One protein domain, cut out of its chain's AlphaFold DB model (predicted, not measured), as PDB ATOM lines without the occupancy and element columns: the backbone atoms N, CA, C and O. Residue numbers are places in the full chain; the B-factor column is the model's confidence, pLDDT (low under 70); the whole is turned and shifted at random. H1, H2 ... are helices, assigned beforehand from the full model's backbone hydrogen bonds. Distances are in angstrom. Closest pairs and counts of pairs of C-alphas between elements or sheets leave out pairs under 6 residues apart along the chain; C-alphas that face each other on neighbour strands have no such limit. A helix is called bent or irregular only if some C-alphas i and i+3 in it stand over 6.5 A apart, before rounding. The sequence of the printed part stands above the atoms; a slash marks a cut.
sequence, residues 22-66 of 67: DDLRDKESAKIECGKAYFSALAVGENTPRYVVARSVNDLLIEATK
ATOM      1  N   ASP A  22      23.856  12.503 -31.028       51.47
ATOM      2  CA  ASP A  22      24.836  13.459 -31.581       51.47
ATOM      3  C   ASP A  22      26.021  12.776 -32.277       51.47
ATOM      4  O   ASP A  22      26.763  13.414 -33.018       51.47
ATOM      5  N   ASP A  23      26.194  11.469 -32.062       50.81
ATOM      6  CA  ASP A  23      27.235  10.664 -32.702       50.81
ATOM      7  C   ASP A  23      26.711   9.958 -33.967       50.81
ATOM      8  O   ASP A  23      27.470   9.269 -34.652       50.81
ATOM      9  N   LEU A  24      25.421  10.157 -34.301       52.59
ATOM     10  CA  LEU A  24      24.854   9.789 -35.595       52.59
ATOM     11  C   LEU A  24      25.465  10.709 -36.647       52.59
ATOM     12  O   LEU A  24      24.893  11.729 -37.027       52.59
ATOM     13  N   ARG A  25      26.647  10.334 -37.138       63.53
ATOM     14  CA  ARG A  25      27.257  10.959 -38.319       63.53
ATOM     15  C   ARG A  25      26.177  11.033 -39.398       63.53
ATOM     16  O   ARG A  25      25.423  10.078 -39.519       63.53
ATOM     17  N   ASP A  26      26.109  12.072 -40.226       63.75
ATOM     18  CA  ASP A  26      25.027  12.263 -41.222       63.75
ATOM     19  C   ASP A  26      24.630  10.992 -42.003       63.75
ATOM     20  O   ASP A  26      23.462  10.744 -42.302       63.75
ATOM     21  N   LYS A  27      25.613  10.126 -42.274       65.56
ATOM     22  CA  LYS A  27      25.453   8.803 -42.899       65.56
ATOM     23  C   LYS A  27      24.512   7.866 -42.137       65.56
ATOM     24  O   LYS A  27      23.784   7.083 -42.734       65.56
ATOM     25  N   GLU A  28      24.567   7.892 -40.820       68.94
ATOM     26  CA  GLU A  28      23.812   7.051 -39.908       68.94
ATOM     27  C   GLU A  28      22.353   7.485 -39.798       68.94
ATOM     28  O   GLU A  28      21.482   6.613 -39.799       68.94
ATOM     29  N   SER A  29      22.097   8.794 -39.792       71.56
ATOM     30  CA  SER A  29      20.755   9.368 -39.934       71.56
ATOM     31  C   SER A  29      20.178   9.078 -41.319       71.56
ATOM     32  O   SER A  29      19.046   8.614 -41.426       71.56
ATOM     33  N   ALA A  30      20.981   9.219 -42.379       77.00
ATOM     34  CA  ALA A  30      20.562   8.871 -43.736       77.00
ATOM     35  C   ALA A  30      20.156   7.391 -43.864       77.00
ATOM     36  O   ALA A  30      19.163   7.085 -44.513       77.00
ATOM     37  N   LYS A  31      20.862   6.464 -43.203       76.56
ATOM     38  CA  LYS A  31      20.468   5.043 -43.162       76.56
ATOM     39  C   LYS A  31      19.127   4.813 -42.466       76.56
ATOM     40  O   LYS A  31      18.342   4.000 -42.945       76.56
ATOM     41  N   ILE A  32      18.862   5.517 -41.363       79.81
ATOM     42  CA  ILE A  32      17.574   5.436 -40.657       79.81
ATOM     43  C   ILE A  32      16.447   5.917 -41.574       79.81
ATOM     44  O   ILE A  32      15.438   5.227 -41.713       79.81
ATOM     45  N   GLU A  33      16.635   7.053 -42.245       84.38
ATOM     46  CA  GLU A  33      15.646   7.593 -43.182       84.38
ATOM     47  C   GLU A  33      15.436   6.679 -44.398       84.38
ATOM     48  O   GLU A  33      14.294   6.394 -44.762       84.38
ATOM     49  N   CYS A  34      16.507   6.116 -44.967       84.38
ATOM     50  CA  CYS A  34      16.403   5.101 -46.017       84.38
ATOM     51  C   CYS A  34      15.634   3.860 -45.543       84.38
ATOM     52  O   CYS A  34      14.803   3.341 -46.283       84.38
ATOM     53  N   GLY A  35      15.879   3.393 -44.315       83.06
ATOM     54  CA  GLY A  35      15.161   2.269 -43.718       83.06
ATOM     55  C   GLY A  35      13.664   2.549 -43.593       83.06
ATOM     56  O   GLY A  35      12.854   1.745 -44.048       83.06
ATOM     57  N   LYS A  36      13.282   3.716 -43.059       85.62
ATOM     58  CA  LYS A  36      11.873   4.139 -42.981       85.62
ATOM     59  C   LYS A  36      11.216   4.146 -44.361       85.62
ATOM     60  O   LYS A  36      10.182   3.510 -44.538       85.62
ATOM     61  N   ALA A  37      11.842   4.802 -45.341       88.00
ATOM     62  CA  ALA A  37      11.322   4.885 -46.705       88.00
ATOM     63  C   ALA A  37      11.179   3.503 -47.362       88.00
ATOM     64  O   ALA A  37      10.176   3.232 -48.022       88.00
ATOM     65  N   TYR A  38      12.150   2.612 -47.146       84.88
ATOM     66  CA  TYR A  38      12.119   1.243 -47.652       84.88
ATOM     67  C   TYR A  38      10.932   0.453 -47.092       84.88
ATOM     68  O   TYR A  38      10.148  -0.100 -47.861       84.88
ATOM     69  N   PHE A  39      10.746   0.442 -45.770       85.19
ATOM     70  CA  PHE A  39       9.621  -0.268 -45.158       85.19
ATOM     71  C   PHE A  39       8.268   0.364 -45.512       85.19
ATOM     72  O   PHE A  39       7.311  -0.369 -45.733       85.19
ATOM     73  N   SER A  40       8.183   1.691 -45.672       85.56
ATOM     74  CA  SER A  40       6.978   2.345 -46.203       85.56
ATOM     75  C   SER A  40       6.648   1.909 -47.633       85.56
ATOM     76  O   SER A  40       5.480   1.716 -47.948       85.56
ATOM     77  N   ALA A  41       7.651   1.722 -48.496       86.25
ATOM     78  CA  ALA A  41       7.440   1.237 -49.861       86.25
ATOM     79  C   ALA A  41       7.022  -0.244 -49.908       86.25
ATOM     80  O   ALA A  41       6.265  -0.644 -50.791       86.25
ATOM     81  N   LEU A  42       7.496  -1.052 -48.954       82.88
ATOM     82  CA  LEU A  42       7.093  -2.452 -48.799       82.88
ATOM     83  C   LEU A  42       5.719  -2.627 -48.144       82.88
ATOM     84  O   LEU A  42       5.186  -3.737 -48.164       82.88
ATOM     85  N   ALA A  43       5.145  -1.569 -47.567       81.44
ATOM     86  CA  ALA A  43       3.865  -1.628 -46.881       81.44
ATOM     87  C   ALA A  43       2.668  -1.654 -47.854       81.44
ATOM     88  O   ALA A  43       1.787  -0.799 -47.824       81.44
ATOM     89  N   VAL A  44       2.643  -2.667 -48.723       77.12
ATOM     90  CA  VAL A  44       1.581  -2.954 -49.691       77.12
ATOM     91  C   VAL A  44       0.940  -4.324 -49.401       77.12
ATOM     92  O   VAL A  44       1.627  -5.341 -49.376       77.12
ATOM     93  N   GLY A  45      -0.380  -4.368 -49.181       70.88
ATOM     94  CA  GLY A  45      -1.143  -5.607 -48.929       70.88
ATOM     95  C   GLY A  45      -1.582  -5.819 -47.470       70.88
ATOM     96  O   GLY A  45      -1.539  -4.893 -46.667       70.88
ATOM     97  N   GLU A  46      -2.048  -7.028 -47.132       67.50
ATOM     98  CA  GLU A  46      -2.658  -7.333 -45.819       67.50
ATOM     99  C   GLU A  46      -1.648  -7.654 -44.701       67.50
ATOM    100  O   GLU A  46      -1.975  -7.492 -43.531       67.50
ATOM    101  N   ASN A  47      -0.419  -8.069 -45.030       67.56
ATOM    102  CA  ASN A  47       0.618  -8.412 -44.047       67.56
ATOM    103  C   ASN A  47       1.907  -7.641 -44.349       67.56
ATOM    104  O   ASN A  47       2.806  -8.133 -45.036       67.56
ATOM    105  N   THR A  48       1.942  -6.384 -43.914       75.25
ATOM    106  CA  THR A  48       2.954  -5.419 -44.341       75.25
ATOM    107  C   THR A  48       4.067  -5.257 -43.311       75.25
ATOM    108  O   THR A  48       3.800  -5.041 -42.128       75.25
ATOM    109  N   PRO A  49       5.340  -5.338 -43.729       79.31
ATOM    110  CA  PRO A  49       6.450  -5.125 -42.818       79.31
ATOM    111  C   PRO A  49       6.504  -3.651 -42.398       79.31
ATOM    112  O   PRO A  49       6.329  -2.748 -43.215       79.31
ATOM    113  N   ARG A  50       6.786  -3.405 -41.115       79.06
ATOM    114  CA  ARG A  50       6.799  -2.060 -40.528       79.06
ATOM    115  C   ARG A  50       8.120  -1.726 -39.858       79.06
ATOM    116  O   ARG A  50       8.758  -2.575 -39.240       79.06
ATOM    117  N   TYR A  51       8.492  -0.455 -39.943       83.31
ATOM    118  CA  TYR A  51       9.635   0.083 -39.223       83.31
ATOM    119  C   TYR A  51       9.222   0.477 -37.799       83.31
ATOM    120  O   TYR A  51       8.309   1.283 -37.625       83.31
ATOM    121  N   VAL A  52       9.910  -0.055 -36.785       84.88
ATOM    122  CA  VAL A  52       9.693   0.285 -35.369       84.88
ATOM    123  C   VAL A  52      11.016   0.634 -34.695       84.88
ATOM    124  O   VAL A  52      12.055   0.050 -35.000       84.88
ATOM    125  N   VAL A  53      10.980   1.590 -33.765       82.00
ATOM    126  CA  VAL A  53      12.132   1.952 -32.931       82.00
ATOM    127  C   VAL A  53      11.914   1.370 -31.541       82.00
ATOM    128  O   VAL A  53      10.984   1.770 -30.846       82.00
ATOM    129  N   ALA A  54      12.780   0.448 -31.128       84.38
ATOM    130  CA  ALA A  54      12.730  -0.209 -29.825       84.38
ATOM    131  C   ALA A  54      14.061  -0.024 -29.086       84.38
ATOM    132  O   ALA A  54      15.126  -0.020 -29.704       84.38
ATOM    133  N   ARG A  55      14.009   0.137 -27.758       80.50
ATOM    134  CA  ARG A  55      15.205   0.290 -26.907       80.50
ATOM    135  C   ARG A  55      15.618  -1.015 -26.228       80.50
ATOM    136  O   ARG A  55      16.712  -1.098 -25.679       80.50
ATOM    137  N   SER A  56      14.765  -2.034 -26.286       82.19
ATOM    138  CA  SER A  56      15.027  -3.378 -25.788       82.19
ATOM    139  C   SER A  56      14.341  -4.433 -26.660       82.19
ATOM    140  O   SER A  56      13.399  -4.140 -27.397       82.19
ATOM    141  N   VAL A  57      14.790  -5.687 -26.546       80.44
ATOM    142  CA  VAL A  57      14.123  -6.831 -27.194       80.44
ATOM    143  C   VAL A  57      12.687  -6.979 -26.690       80.44
ATOM    144  O   VAL A  57      11.796  -7.308 -27.462       80.44
ATOM    145  N   ASN A  58      12.445  -6.689 -25.411       86.38
ATOM    146  CA  ASN A  58      11.101  -6.744 -24.853       86.38
ATOM    147  C   ASN A  58      10.175  -5.702 -25.504       86.38
ATOM    148  O   ASN A  58       9.061  -6.044 -25.885       86.38
ATOM    149  N   ASP A  59      10.651  -4.469 -25.708       84.94
ATOM    150  CA  ASP A  59       9.880  -3.435 -26.416       84.94
ATOM    151  C   ASP A  59       9.581  -3.864 -27.855       84.94
ATOM    152  O   ASP A  59       8.466  -3.692 -28.333       84.94
ATOM    153  N   LEU A  60      10.554  -4.483 -28.530       83.25
ATOM    154  CA  LEU A  60      10.387  -5.005 -29.884       83.25
ATOM    155  C   LEU A  60       9.316  -6.105 -29.955       83.25
ATOM    156  O   LEU A  60       8.516  -6.116 -30.886       83.25
ATOM    157  N   LEU A  61       9.280  -7.014 -28.978       85.38
ATOM    158  CA  LEU A  61       8.270  -8.074 -28.890       85.38
ATOM    159  C   LEU A  61       6.881  -7.511 -28.563       85.38
ATOM    160  O   LEU A  61       5.889  -7.943 -29.149       85.38
ATOM    161  N   ILE A  62       6.803  -6.511 -27.680       87.12
ATOM    162  CA  ILE A  62       5.558  -5.780 -27.414       87.12
ATOM    163  C   ILE A  62       5.072  -5.107 -28.697       87.12
ATOM    164  O   ILE A  62       3.900  -5.234 -29.033       87.12
ATOM    165  N   GLU A  63       5.950  -4.443 -29.449       83.31
ATOM    166  CA  GLU A  63       5.576  -3.875 -30.741       83.31
ATOM    167  C   GLU A  63       5.142  -4.960 -31.728       83.31
ATOM    168  O   GLU A  63       4.109  -4.800 -32.353       83.31
ATOM    169  N   ALA A  64       5.828  -6.099 -31.842       76.81
ATOM    170  CA  ALA A  64       5.475  -7.168 -32.786       76.81
ATOM    171  C   ALA A  64       4.098  -7.814 -32.538       76.81
ATOM    172  O   ALA A  64       3.505  -8.360 -33.461       76.81
ATOM    173  N   THR A  65       3.575  -7.742 -31.313       78.94
ATOM    174  CA  THR A  65       2.241  -8.275 -30.973       78.94
ATOM    175  C   THR A  65       1.098  -7.303 -31.273       78.94
ATOM    176  O   THR A  65      -0.069  -7.692 -31.243       78.94
ATOM    177  N   LYS A  66       1.406  -6.041 -31.598       71.06
ATOM    178  CA  LYS A  66       0.416  -5.017 -31.943       71.06
ATOM    179  C   LYS A  66       0.073  -5.057 -33.434       71.06
ATOM    180  O   LYS A  66       0.447  -4.122 -34.119       71.06
TER     181      LYS A  66
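Overview. This is residues 22 to 66 of the 67 residues of an uncharacterized protein of Burkholderia pyrrocinia (UniProt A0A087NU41). One long helix, H1, leads into a long link that turns back near residues 45 to 47 and runs across to a short second helix, H2, which sits away from H1. The result is a flat, open hook with H1 as its long side, and residues 25 to 31, of which 26 to 31 belong to H1, stick out free at one end. The printed part has 45 residues, with two named helices in the order H1, H2 and no named strand; its class is all helix. It is loose, with a radius of gyration of the C-alphas of 12.7 A, and its C-alphas span 35 by 26 by 8 A.

Along the chain. H1 is the longest helix, residues 26 to 42, 24.4 A from first to last C-alpha. It begins at C-alpha 26 (25.027, 12.263, -41.222) and ends at C-alpha 42 (7.093, -2.452, -48.799). H2, residues 57 to 64, is 10.3 A long in the same measure and ends at C-alpha 64 (5.475, -7.168, -32.786).

Arrangement. H1 and H2 are apart, with no C-alpha of the one within 8 A of the other. The centre of H1 is at (15.724, 4.878, -44.223) and that of H2 at (8.796, -5.864, -28.522). Neither helix is bent or irregular. In H1 and H2 every O i to N i+4 pair is within hydrogen-bond range.

Size, cuts and confidence. The two C-alphas farthest apart, those of Asp 22 and Glu 46, are 37.3 A apart. The printed part has no cut. The link from H1 to H2, residues 43 to 56, is long, and its C-alphas lie 2 to 18 A from the mean of the C-alphas. The mean pLDDT of the printed part is 77.4; residues 22 to 28 and 46 to 47 are under 70.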